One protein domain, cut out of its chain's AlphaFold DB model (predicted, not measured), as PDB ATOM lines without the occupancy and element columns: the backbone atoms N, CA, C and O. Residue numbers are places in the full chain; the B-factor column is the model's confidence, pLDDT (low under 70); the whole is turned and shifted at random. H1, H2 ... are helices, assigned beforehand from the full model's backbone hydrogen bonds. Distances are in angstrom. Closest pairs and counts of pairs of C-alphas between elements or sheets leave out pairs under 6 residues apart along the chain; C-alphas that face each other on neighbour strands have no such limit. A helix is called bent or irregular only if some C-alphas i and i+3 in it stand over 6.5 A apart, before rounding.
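Overview. This is residues 38 to 126 of the 129 residues of an uncharacterized protein of Pelolinea sp (UniProt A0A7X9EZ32). One long helix, H1, makes one long side of a small helical body; the short H3 packs on it, while H4, H5 and H2 lie on the far side, with H2 at the end of the body where H1 ends. A long loop, residues 86 to 105, folds over the other end, where H1 begins, and leads from H3 to H4. The printed part has 89 residues with five named helices, in the order H1, H2, H3, H4, H5, and no named strand. The class is all helix, with 53 of the 89 printed residues in named helices. The whole is compact, with a radius of gyration of the C-alphas of 12.7 A, and it spans 35 by 25 by 20 A.

Along the chain. The longest helix is H1, residues 38 to 56, which runs 26.9 A from C-alpha 38 at (33.058, -25.947, -41.837) to C-alpha 56 at (29.801, -36.996, -17.524). H3 is residues 81 to 85 and H4 is residues 106 to 112. H5, residues 115 to 126, is 16.8 A long and ends with C-alpha 126 at (13.596, -36.862, -24.361). H2, residues 67 to 76, is 14.3 A long. No helix is bent or irregular.

Arrangement. H1 touches H3 with residues 49 to 53 alone; the closest C-alphas are those of Val 49 and Leu 84, 6.0 A apart. H3 in turn touches H4, where the closest C-alphas, those of Trp 81 and Glu 106, are 5.7 A apart. H4 and H5 meet only through their link. H1 and H5 are near each other, with 6 pairs of C-alphas within 10 A. H5 touches H2 at a steep tilt of 43 degrees, opposite ways; the closest C-alphas are those of Val 115 and Ile 74, 6.5 A apart. H1 and H4 are apart, and so are H1 and H2. Between H3 and H4, residues 92 to 93 pair with residues 102 to 103, antiparallel. Every O i to N i+4 pair is within hydrogen-bond range in H1, H2, H3 and H4; in H5 it is 6 of 8.

Size, cuts and confidence. The two C-alphas farthest apart are those of Cys 38 and Glu 68, at 35.8 A. The printed part has no cut. The link from H3 to H4, 20 residues, is long; the link from H1 to H2, 10 residues, is short, and those from H2 to H3 and from H4 to H5 are tight. The mean pLDDT of the printed part is 80.2. Confidence is under 70 at residues 59 to 68, of which 67 to 68 belong to H2, and at residues 123 to 126, which belong to H5.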
ATOM      1  N   CYS A  38      32.651 -26.434 -43.155       93.94
ATOM      2  CA  CYS A  38      33.058 -25.947 -41.837       93.94
ATOM      3  C   CYS A  38      31.881 -25.899 -40.854       93.94
ATOM      4  O   CYS A  38      32.017 -26.349 -39.717       93.94
ATOM      5  N   VAL A  39      30.717 -25.407 -41.284       93.38
ATOM      6  CA  VAL A  39      29.490 -25.390 -40.468       93.38
ATOM      7  C   VAL A  39      29.041 -26.811 -40.126       93.38
ATOM      8  O   VAL A  39      28.734 -27.102 -38.969       93.38
ATOM      9  N   PHE A  40      29.065 -27.729 -41.093       91.94
ATOM     10  CA  PHE A  40      28.726 -29.134 -40.868       91.94
ATOM     11  C   PHE A  40      29.633 -29.787 -39.810       91.94
ATOM     12  O   PHE A  40      29.143 -30.399 -38.855       91.94
ATOM     13  N   PHE A  41      30.953 -29.606 -39.913       92.12
ATOM     14  CA  PHE A  41      31.899 -30.106 -38.910       92.12
ATOM     15  C   PHE A  41      31.739 -29.415 -37.549       92.12
ATOM     16  O   PHE A  41      31.880 -30.066 -36.507       92.12
ATOM     17  N   ALA A  42      31.382 -28.131 -37.530       92.31
ATOM     18  CA  ALA A  42      31.086 -27.394 -36.305       92.31
ATOM     19  C   ALA A  42      29.837 -27.940 -35.590       92.31
ATOM     20  O   ALA A  42      29.843 -28.083 -34.366       92.31
ATOM     21  N   HIS A  43      28.788 -28.313 -36.331       92.12
ATOM     22  CA  HIS A  43      27.615 -28.987 -35.767       92.12
ATOM     23  C   HIS A  43      27.949 -30.380 -35.239       92.12
ATOM     24  O   HIS A  43      27.535 -30.742 -34.138       92.12
ATOM     25  N   ARG A  44      28.740 -31.164 -35.981       90.00
ATOM     26  CA  ARG A  44      29.200 -32.477 -35.509       90.00
ATOM     27  C   ARG A  44      29.968 -32.355 -34.190       90.00
ATOM     28  O   ARG A  44      29.760 -33.151 -33.278       90.00
ATOM     29  N   SER A  45      30.804 -31.329 -34.076       89.88
ATOM     30  CA  SER A  45      31.581 -31.052 -32.865       89.88
ATOM     31  C   SER A  45      30.702 -30.624 -31.698       89.88
ATOM     32  O   SER A  45      30.917 -31.085 -30.581       89.88
ATOM     33  N   PHE A  46      29.663 -29.825 -31.951       90.75
ATOM     34  CA  PHE A  46      28.658 -29.497 -30.941       90.75
ATOM     35  C   PHE A  46      28.012 -30.760 -30.350       90.75
ATOM     36  O   PHE A  46      27.924 -30.888 -29.129       90.75
ATOM     37  N   TYR A  47      27.602 -31.717 -31.189       89.38
ATOM     38  CA  TYR A  47      27.004 -32.963 -30.701       89.38
ATOM     39  C   TYR A  47      27.998 -33.843 -29.942       89.38
ATOM     40  O   TYR A  47      27.625 -34.408 -28.919       89.38
ATOM     41  N   ALA A  48      29.257 -33.909 -30.376       89.19
ATOM     42  CA  ALA A  48      30.296 -34.642 -29.655       89.19
ATOM     43  C   ALA A  48      30.520 -34.088 -28.237       89.19
ATOM     44  O   ALA A  48      30.598 -34.858 -27.279       89.19
ATOM     45  N   VAL A  49      30.551 -32.757 -28.083       88.31
ATOM     46  CA  VAL A  49      30.643 -32.110 -26.764       88.31
ATOM     47  C   VAL A  49      29.388 -32.382 -25.933       88.31
ATOM     48  O   VAL A  49      29.496 -32.744 -24.764       88.31
ATOM     49  N   LEU A  50      28.196 -32.267 -26.527       87.88
ATOM     50  CA  LEU A  50      26.938 -32.555 -25.835       87.88
ATOM     51  C   LEU A  50      26.879 -34.005 -25.328       87.88
ATOM     52  O   LEU A  50      26.428 -34.249 -24.211       87.88
ATOM     53  N   ASP A  51      27.341 -34.965 -26.124       86.88
ATOM     54  CA  ASP A  51      27.369 -36.373 -25.730       86.88
ATOM     55  C   ASP A  51      28.434 -36.644 -24.656       86.88
ATOM     56  O   ASP A  51      28.186 -37.425 -23.737       86.88
ATOM     57  N   ALA A  52      29.580 -35.956 -24.691       86.75
ATOM     58  CA  ALA A  52      30.563 -35.998 -23.605       86.75
ATOM     59  C   ALA A  52      29.982 -35.450 -22.287       86.75
ATOM     60  O   ALA A  52      30.132 -36.081 -21.240       86.75
ATOM     61  N   ILE A  53      29.238 -34.339 -22.345       85.88
ATOM     62  CA  ILE A  53      28.521 -33.766 -21.193       85.88
ATOM     63  C   ILE A  53      27.498 -34.765 -20.640       85.88
ATOM     64  O   ILE A  53      27.467 -35.015 -19.437       85.88
ATOM     65  N   LYS A  54      26.688 -35.393 -21.500       82.88
ATOM     66  CA  LYS A  54      25.707 -36.410 -21.082       82.88
ATOM     67  C   LYS A  54      26.347 -37.599 -20.376       82.88
ATOM     68  O   LYS A  54      25.812 -38.056 -19.365       82.88
ATOM     69  N   LYS A  55      27.476 -38.086 -20.900       82.69
ATOM     70  CA  LYS A  55      28.252 -39.172 -20.288       82.69
ATOM     71  C   LYS A  55      28.794 -38.762 -18.922       82.69
ATOM     72  O   LYS A  55      28.638 -39.525 -17.972       82.69
ATOM     73  N   GLY A  56      29.345 -37.552 -18.803       79.56
ATOM     74  CA  GLY A  56      29.801 -36.996 -17.524       79.56
ATOM     75  C   GLY A  56      28.680 -36.895 -16.486       79.56
ATOM     76  O   GLY A  56      28.875 -37.251 -15.328       79.56
ATOM     77  N   LEU A  57      27.478 -36.512 -16.920       77.50
ATOM     78  CA  LEU A  57      26.288 -36.411 -16.070       77.50
ATOM     79  C   LEU A  57      25.571 -37.756 -15.831       77.50
ATOM     80  O   LEU A  57      24.575 -37.785 -15.111       77.50
ATOM     81  N   LYS A  58      26.036 -38.864 -16.429       75.56
ATOM     82  CA  LYS A  58      25.406 -40.203 -16.373       75.56
ATOM     83  C   LYS A  58      23.914 -40.216 -16.759       75.56
ATOM     84  O   LYS A  58      23.160 -41.083 -16.321       75.56
ATOM     85  N   ILE A  59      23.486 -39.287 -17.619       68.69
ATOM     86  CA  ILE A  59      22.072 -39.121 -18.022       68.69
ATOM     87  C   ILE A  59      21.597 -40.253 -18.955       68.69
ATOM     88  O   ILE A  59      20.401 -40.467 -19.116       68.69
ATOM     89  N   ASP A  60      22.521 -41.035 -19.515       56.47
ATOM     90  CA  ASP A  60      22.226 -42.091 -20.496       56.47
ATOM     91  C   ASP A  60      21.482 -43.320 -19.921       56.47
ATOM     92  O   ASP A  60      21.094 -44.206 -20.677       56.47
ATOM     93  N   GLN A  61      21.269 -43.404 -18.598       51.88
ATOM     94  CA  GLN A  61      20.719 -44.612 -17.959       51.88
ATOM     95  C   GLN A  61      19.427 -44.436 -17.154       51.88
ATOM     96  O   GLN A  61      18.781 -45.438 -16.847       51.88
ATOM     97  N   GLN A  62      18.993 -43.216 -16.833       46.34
ATOM     98  CA  GLN A  62      17.756 -43.026 -16.068       46.34
ATOM     99  C   GLN A  62      16.646 -42.456 -16.944       46.34
ATOM    100  O   GLN A  62      16.554 -41.248 -17.175       46.34
ATOM    101  N   LYS A  63      15.781 -43.376 -17.398       53.09
ATOM    102  CA  LYS A  63      14.406 -43.088 -17.816       53.09
ATOM    103  C   LYS A  63      13.812 -42.043 -16.865       53.09
ATOM    104  O   LYS A  63      13.809 -42.246 -15.656       53.09
ATOM    105  N   GLU A  64      13.349 -40.937 -17.436       53.53
ATOM    106  CA  GLU A  64      12.566 -39.902 -16.749       53.53
ATOM    107  C   GLU A  64      13.258 -39.241 -15.549       53.53
ATOM    108  O   GLU A  64      12.725 -39.131 -14.444       53.53
ATOM    109  N   THR A  65      14.456 -38.705 -15.775       58.25
ATOM    110  CA  THR A  65      14.994 -37.712 -14.839       58.25
ATOM    111  C   THR A  65      14.221 -36.404 -15.042       58.25
ATOM    112  O   THR A  65      14.401 -35.722 -16.048       58.25
ATOM    113  N   GLY A  66      13.312 -36.068 -14.119       62.09
ATOM    114  CA  GLY A  66      12.536 -34.822 -14.176       62.09
ATOM    115  C   GLY A  66      13.430 -33.578 -14.286       62.09
ATOM    116  O   GLY A  66      14.548 -33.567 -13.763       62.09
ATOM    117  N   LYS A  67      12.931 -32.521 -14.949       66.38
ATOM    118  CA  LYS A  67      13.663 -31.263 -15.232       66.38
ATOM    119  C   LYS A  67      14.430 -30.718 -14.019       66.38
ATOM    120  O   LYS A  67      15.560 -30.263 -14.160       66.38
ATOM    121  N   GLU A  68      13.843 -30.816 -12.827       67.38
ATOM    122  CA  GLU A  68      14.450 -30.356 -11.573       67.38
ATOM    123  C   GLU A  68      15.679 -31.176 -11.159       67.38
ATOM    124  O   GLU A  68      16.702 -30.605 -10.784       67.38
ATOM    125  N   LYS A  69      15.634 -32.507 -11.296       70.25
ATOM    126  CA  LYS A  69      16.777 -33.383 -10.991       70.25
ATOM    127  C   LYS A  69      17.933 -33.138 -11.961       70.25
ATOM    128  O   LYS A  69      19.083 -33.075 -11.532       70.25
ATOM    129  N   VAL A  70      17.637 -32.927 -13.247       73.38
ATOM    130  CA  VAL A  70      18.650 -32.560 -14.252       73.38
ATOM    131  C   VAL A  70      19.256 -31.187 -13.937       73.38
ATOM    132  O   VAL A  70      20.472 -31.029 -14.011       73.38
ATOM    133  N   ALA A  71      18.446 -30.211 -13.520       73.31
ATOM    134  CA  ALA A  71      18.929 -28.878 -13.154       73.31
ATOM    135  C   ALA A  71      19.885 -28.915 -11.956       73.31
ATOM    136  O   ALA A  71      20.928 -28.261 -11.981       73.31
ATOM    137  N   VAL A  72      19.559 -29.709 -10.934       76.00
ATOM    138  CA  VAL A  72      20.418 -29.909  -9.759       76.00
ATOM    139  C   VAL A  72      21.727 -30.597 -10.153       76.00
ATOM    140  O   VAL A  72      22.791 -30.151  -9.734       76.00
ATOM    141  N   LEU A  73      21.677 -31.623 -11.010       76.69
ATOM    142  CA  LEU A  73      22.877 -32.301 -11.510       76.69
ATOM    143  C   LEU A  73      23.795 -31.352 -12.287       76.69
ATOM    144  O   LEU A  73      24.995 -31.336 -12.033       76.69
ATOM    145  N   ILE A  74      23.250 -30.529 -13.186       79.88
ATOM    146  CA  ILE A  74      24.045 -29.563 -13.960       79.88
ATOM    147  C   ILE A  74      24.676 -28.512 -13.036       79.88
ATOM    148  O   ILE A  74      25.844 -28.184 -13.211       79.88
ATOM    149  N   ARG A  75      23.933 -27.997 -12.045       77.75
ATOM    150  CA  ARG A  75      24.441 -26.976 -11.108       77.75
ATOM    151  C   ARG A  75      25.512 -27.509 -10.159       77.75
ATOM    152  O   ARG A  75      26.431 -26.772  -9.824       77.75
ATOM    153  N   ASN A  76      25.396 -28.768  -9.746       76.69
ATOM    154  CA  ASN A  76      26.338 -29.394  -8.818       76.69
ATOM    155  C   ASN A  76      27.550 -30.020  -9.523       76.69
ATOM    156  O   ASN A  76      28.505 -30.415  -8.857       76.69
ATOM    157  N   THR A  77      27.526 -30.124 -10.854       77.75
ATOM    158  CA  THR A  77      28.641 -30.678 -11.625       77.75
ATOM    159  C   THR A  77      29.633 -29.581 -11.973       77.75
ATOM    160  O   THR A  77      29.314 -28.619 -12.670       77.75
ATOM    161  N   VAL A  78      30.877 -29.761 -11.539       77.38
ATOM    162  CA  VAL A  78      31.996 -28.964 -12.035       77.38
ATOM    163  C   VAL A  78      32.407 -29.543 -13.385       77.38
ATOM    164  O   VAL A  78      32.989 -30.624 -13.456       77.38
ATOM    165  N   PHE A  79      32.055 -28.852 -14.468       79.00
ATOM    166  CA  PHE A  79      32.466 -29.247 -15.812       79.00
ATOM    167  C   PHE A  79      33.940 -28.913 -16.037       79.00
ATOM    168  O   PHE A  79      34.347 -27.758 -15.916       79.00
ATOM    169  N   ASP A  80      34.717 -29.920 -16.430       83.81
ATOM    170  CA  ASP A  80      36.054 -29.714 -16.975       83.81
ATOM    171  C   ASP A  80      35.943 -29.279 -18.444       83.81
ATOM    172  O   ASP A  80      35.855 -30.088 -19.375       83.81
ATOM    173  N   TRP A  81      35.879 -27.963 -18.641       82.00
ATOM    174  CA  TRP A  81      35.744 -27.352 -19.961       82.00
ATOM    175  C   TRP A  81      36.958 -27.586 -20.858       82.00
ATOM    176  O   TRP A  81      36.798 -27.565 -22.080       82.00
ATOM    177  N   ASP A  82      38.138 -27.823 -20.284       82.69
ATOM    178  CA  ASP A  82      39.346 -28.099 -21.056       82.69
ATOM    179  C   ASP A  82      39.243 -29.480 -21.704       82.69
ATOM    180  O   ASP A  82      39.313 -29.598 -22.934       82.69
ATOM    181  N   THR A  83      38.901 -30.499 -20.915       82.62
ATOM    182  CA  THR A  83      38.642 -31.852 -21.425       82.62
ATOM    183  C   THR A  83      37.480 -31.868 -22.425       82.62
ATOM    184  O   THR A  83      37.575 -32.487 -23.488       82.62
ATOM    185  N   LEU A  84      36.392 -31.136 -22.152       82.56
ATOM    186  CA  LEU A  84      35.255 -31.026 -23.077       82.56
ATOM    187  C   LEU A  84      35.622 -30.323 -24.386       82.56
ATOM    188  O   LEU A  84      35.098 -30.683 -25.441       82.56
ATOM    189  N   SER A  85      36.538 -29.356 -24.357       82.56
ATOM    190  CA  SER A  85      37.033 -28.732 -25.581       82.56
ATOM    191  C   SER A  85      37.782 -29.747 -26.452       82.56
ATOM    192  O   SER A  85      37.659 -29.719 -27.670       82.56
ATOM    193  N   HIS A  86      38.448 -30.740 -25.872       84.31
ATOM    194  CA  HIS A  86      39.150 -31.780 -26.627       84.31
ATOM    195  C   HIS A  86      38.249 -32.940 -27.093       84.31
ATOM    196  O   HIS A  86      38.710 -33.811 -27.827       84.31
ATOM    197  N   ALA A  87      36.947 -32.924 -26.776       83.88
ATOM    198  CA  ALA A  87      36.004 -33.985 -27.157       83.88
ATOM    199  C   ALA A  87      35.781 -34.132 -28.680       83.88
ATOM    200  O   ALA A  87      35.269 -35.151 -29.140       83.88
ATOM    201  N   ALA A  88      36.149 -33.124 -29.472       84.50
ATOM    202  CA  ALA A  88      36.081 -33.156 -30.932       84.50
ATOM    203  C   ALA A  88      37.363 -32.587 -31.545       84.50
ATOM    204  O   ALA A  88      37.907 -31.611 -31.037       84.50
ATOM    205  N   TRP A  89      37.813 -33.139 -32.672       86.62
ATOM    206  CA  TRP A  89      39.023 -32.662 -33.357       86.62
ATOM    207  C   TRP A  89      38.866 -31.256 -33.959       86.62
ATOM    208  O   TRP A  89      39.799 -30.458 -33.943       86.62
ATOM    209  N   PHE A  90      37.672 -30.907 -34.447       89.50
ATOM    210  CA  PHE A  90      37.450 -29.614 -35.094       89.50
ATOM    211  C   PHE A  90      37.488 -28.460 -34.064       89.50
ATOM    212  O   PHE A  90      36.935 -28.589 -32.963       89.50
ATOM    213  N   PRO A  91      38.120 -27.314 -34.387       87.88
ATOM    214  CA  PRO A  91      38.320 -26.216 -33.439       87.88
ATOM    215  C   PRO A  91      37.117 -25.267 -33.315       87.88
ATOM    216  O   PRO A  91      37.176 -24.307 -32.544       87.88
ATOM    217  N   PHE A  92      36.025 -25.513 -34.046       91.88
ATOM    218  CA  PHE A  92      34.817 -24.687 -34.008       91.88
ATOM    219  C   PHE A  92      33.585 -25.482 -33.573       91.88
ATOM    220  O   PHE A  92      33.516 -26.702 -33.718       91.88
ATOM    221  N   ILE A  93      32.593 -24.759 -33.065       90.31
ATOM    222  CA  ILE A  93      31.273 -25.260 -32.690       90.31
ATOM    223  C   ILE A  93      30.200 -24.387 -33.335       90.31
ATOM    224  O   ILE A  93      30.368 -23.174 -33.459       90.31
ATOM    225  N   ALA A  94      29.092 -24.998 -33.739       89.88
ATOM    226  CA  ALA A  94      27.930 -24.285 -34.254       89.88
ATOM    227  C   ALA A  94      26.671 -24.824 -33.580       89.88
ATOM    228  O   ALA A  94      26.446 -26.037 -33.536       89.88
ATOM    229  N   ILE A  95      25.853 -23.911 -33.056       86.88
ATOM    230  CA  ILE A  95      24.571 -24.254 -32.435       86.88
ATOM    231  C   ILE A  95      23.660 -24.828 -33.528       86.88
ATOM    232  O   ILE A  95      23.511 -24.170 -34.557       86.88
ATOM    233  N   PRO A  96      23.040 -26.009 -33.341       83.25
ATOM    234  CA  PRO A  96      22.141 -26.601 -34.329       83.25
ATOM    235  C   PRO A  96      21.091 -25.599 -34.825       83.25
ATOM    236  O   PRO A  96      20.466 -24.905 -34.028       83.25
ATOM    237  N   GLY A  97      20.926 -25.502 -36.145       82.88
ATOM    238  CA  GLY A  97      20.014 -24.538 -36.774       82.88
ATOM    239  C   GLY A  97      20.591 -23.133 -36.985       82.88
ATOM    240  O   GLY A  97      19.910 -22.286 -37.557       82.88
ATOM    241  N   LYS A  98      21.840 -22.870 -36.576       87.12
ATOM    242  CA  LYS A  98      22.558 -21.625 -36.882       87.12
ATOM    243  C   LYS A  98      23.747 -21.892 -37.796       87.12
ATOM    244  O   LYS A  98      24.524 -22.806 -37.561       87.12
ATOM    245  N   ILE A  99      23.933 -21.020 -38.783       86.62
ATOM    246  CA  ILE A  99      25.074 -21.069 -39.710       86.62
ATOM    247  C   ILE A  99      26.342 -20.421 -39.146       86.62
ATOM    248  O   ILE A  99      27.389 -20.484 -39.780       86.62
ATOM    249  N   MET A 100      26.256 -19.756 -37.991       89.44
ATOM    250  CA  MET A 100      27.389 -19.051 -37.400       89.44
ATOM    251  C   MET A 100      28.277 -20.018 -36.616       89.44
ATOM    252  O   MET A 100      27.811 -20.719 -35.714       89.44
ATOM    253  N   ILE A 101      29.563 -20.034 -36.961       90.50
ATOM    254  CA  ILE A 101      30.585 -20.813 -36.266       90.50
ATOM    255  C   ILE A 101      31.214 -19.987 -35.141       90.50
ATOM    256  O   ILE A 101      31.495 -18.799 -35.291       90.50
ATOM    257  N   HIS A 102      31.473 -20.632 -34.011       89.25
ATOM    258  CA  HIS A 102      32.171 -20.050 -32.872       89.25
ATOM    259  C   HIS A 102      33.423 -20.863 -32.578       89.25
ATOM    260  O   HIS A 102      33.430 -22.087 -32.712       89.25
ATOM    261  N   ARG A 103      34.498 -20.203 -32.143       88.50
ATOM    262  CA  ARG A 103      35.701 -20.912 -31.697       88.50
ATOM    263  C   ARG A 103      35.387 -21.711 -30.436       88.50
ATOM    264  O   ARG A 103      34.779 -21.185 -29.505       88.50
ATOM    265  N   LYS A 104      35.839 -22.958 -30.399       85.56
ATOM    266  CA  LYS A 104      35.732 -23.852 -29.251       85.56
ATOM    267  C   LYS A 104      36.740 -23.429 -28.181       85.56
ATOM    268  O   LYS A 104      37.883 -23.866 -28.178       85.56
ATOM    269  N   ASN A 105      36.327 -22.508 -27.323       86.12
ATOM    270  CA  ASN A 105      37.058 -22.095 -26.131       86.12
ATOM    271  C   ASN A 105      36.120 -22.159 -24.924       86.12
ATOM    272  O   ASN A 105      34.901 -22.235 -25.087       86.12
ATOM    273  N   GLU A 106      36.676 -22.108 -23.720       84.88
ATOM    274  CA  GLU A 106      35.898 -22.215 -22.487       84.88
ATOM    275  C   GLU A 106      34.767 -21.177 -22.407       84.88
ATOM    276  O   GLU A 106      33.629 -21.523 -22.099       84.88
ATOM    277  N   SER A 107      35.042 -19.913 -22.745       85.81
ATOM    278  CA  SER A 107      34.033 -18.846 -22.690       85.81
ATOM    279  C   SER A 107      32.839 -19.124 -23.612       85.81
ATOM    280  O   SER A 107      31.687 -18.988 -23.200       85.81
ATOM    281  N   ASN A 108      33.092 -19.554 -24.849       87.69
ATOM    282  CA  ASN A 108      32.039 -19.875 -25.806       87.69
ATOM    283  C   ASN A 108      31.332 -21.180 -25.443       87.69
ATOM    284  O   ASN A 108      30.119 -21.250 -25.594       87.69
ATOM    285  N   LEU A 109      32.046 -22.185 -24.928       86.12
ATOM    286  CA  LEU A 109      31.438 -23.427 -24.453       86.12
ATOM    287  C   LEU A 109      30.488 -23.165 -23.282       86.12
ATOM    288  O   LEU A 109      29.348 -23.608 -23.341       86.12
ATOM    289  N   ARG A 110      30.895 -22.368 -22.287       86.12
ATOM    290  CA  ARG A 110      30.035 -21.960 -21.162       86.12
ATOM    291  C   ARG A 110      28.795 -21.186 -21.619       86.12
ATOM    292  O   ARG A 110      27.721 -21.372 -21.062       86.12
ATOM    293  N   LYS A 111      28.926 -20.328 -22.640       86.25
ATOM    294  CA  LYS A 111      27.792 -19.585 -23.223       86.25
ATOM    295  C   LYS A 111      26.839 -20.496 -23.995       86.25
ATOM    296  O   LYS A 111      25.625 -20.379 -23.864       86.25
ATOM    297  N   VAL A 112      27.386 -21.382 -24.823       86.00
ATOM    298  CA  VAL A 112      26.606 -22.299 -25.661       86.00
ATOM    299  C   VAL A 112      25.906 -23.350 -24.798       86.00
ATOM    300  O   VAL A 112      24.710 -23.576 -24.963       86.00
ATOM    301  N   PHE A 113      26.623 -23.928 -23.836       85.56
ATOM    302  CA  PHE A 113      26.149 -24.940 -22.894       85.56
ATOM    303  C   PHE A 113      25.859 -24.337 -21.511       85.56
ATOM    304  O   PHE A 113      26.272 -24.887 -20.491       85.56
ATOM    305  N   SER A 114      25.151 -23.203 -21.469       84.06
ATOM    306  CA  SER A 114      24.640 -22.666 -20.204       84.06
ATOM    307  C   SER A 114      23.651 -23.645 -19.567       84.06
ATOM    308  O   SER A 114      23.115 -24.528 -20.241       84.06
ATOM    309  N   VAL A 115      23.387 -23.494 -18.268       79.00
ATOM    310  CA  VAL A 115      22.472 -24.381 -17.531       79.00
ATOM    311  C   VAL A 115      21.092 -24.411 -18.193       79.00
ATOM    312  O   VAL A 115      20.509 -25.476 -18.373       79.00
ATOM    313  N   GLU A 116      20.600 -23.251 -18.618       79.50
ATOM    314  CA  GLU A 116      19.309 -23.078 -19.281       79.50
ATOM    315  C   GLU A 116      19.292 -23.791 -20.636       79.50
ATOM    316  O   GLU A 116      18.378 -24.566 -20.922       79.50
ATOM    317  N   ASN A 117      20.337 -23.596 -21.446       82.50
ATOM    318  CA  ASN A 117      20.449 -24.233 -22.757       82.50
ATOM    319  C   ASN A 117      20.587 -25.752 -22.631       82.50
ATOM    320  O   ASN A 117      19.946 -26.493 -23.370       82.50
ATOM    321  N   LEU A 118      21.390 -26.236 -21.679       82.44
ATOM    322  CA  LEU A 118      21.541 -27.661 -21.402       82.44
ATOM    323  C   LEU A 118      20.219 -28.284 -20.956       82.44
ATOM    324  O   LEU A 118      19.881 -29.364 -21.431       82.44
ATOM    325  N   LEU A 119      19.440 -27.608 -20.110       78.06
ATOM    326  CA  LEU A 119      18.119 -28.092 -19.705       78.06
ATOM    327  C   LEU A 119      17.184 -28.265 -20.901       78.06
ATOM    328  O   LEU A 119      16.532 -29.305 -21.009       78.06
ATOM    329  N   VAL A 120      17.153 -27.301 -21.822       80.94
ATOM    330  CA  VAL A 120      16.365 -27.410 -23.058       80.94
ATOM    331  C   VAL A 120      16.885 -28.560 -23.926       80.94
ATOM    332  O   VAL A 120      16.121 -29.458 -24.266       80.94
ATOM    333  N   LEU A 121      18.191 -28.611 -24.204       80.88
ATOM    334  CA  LEU A 121      18.802 -29.615 -25.087       80.88
ATOM    335  C   LEU A 121      18.681 -31.051 -24.560       80.88
ATOM    336  O   LEU A 121      18.586 -31.998 -25.346       80.88
ATOM    337  N   LEU A 122      18.718 -31.227 -23.238       75.81
ATOM    338  CA  LEU A 122      18.608 -32.528 -22.583       75.81
ATOM    339  C   LEU A 122      17.149 -32.958 -22.397       75.81
ATOM    340  O   LEU A 122      16.876 -34.154 -22.453       75.81
ATOM    341  N   THR A 123      16.212 -32.014 -22.254       69.00
ATOM    342  CA  THR A 123      14.786 -32.334 -22.084       69.00
ATOM    343  C   THR A 123      14.033 -32.457 -23.413       69.00
ATOM    344  O   THR A 123      13.210 -33.356 -23.556       69.00
ATOM    345  N   GLU A 124      14.327 -31.634 -24.426       61.38
ATOM    346  CA  GLU A 124      13.677 -31.727 -25.749       61.38
ATOM    347  C   GLU A 124      14.024 -33.031 -26.477       61.38
ATOM    348  O   GLU A 124      13.169 -33.630 -27.130       61.38
ATOM    349  N   LYS A 125      15.262 -33.530 -26.343       52.22
ATOM    350  CA  LYS A 125      15.643 -34.834 -26.918       52.22
ATOM    351  C   LYS A 125      14.942 -36.016 -26.239       52.22
ATOM    352  O   LYS A 125      14.859 -37.070 -26.861       52.22
ATOM    353  N   ALA A 126      14.428 -35.851 -25.017       45.75
ATOM    354  CA  ALA A 126      13.596 -36.862 -24.361       45.75
ATOM    355  C   ALA A 126      12.155 -36.887 -24.910       45.75
ATOM    356  O   ALA A 126      11.484 -37.901 -24.772       45.75
TER     357      ALA A 126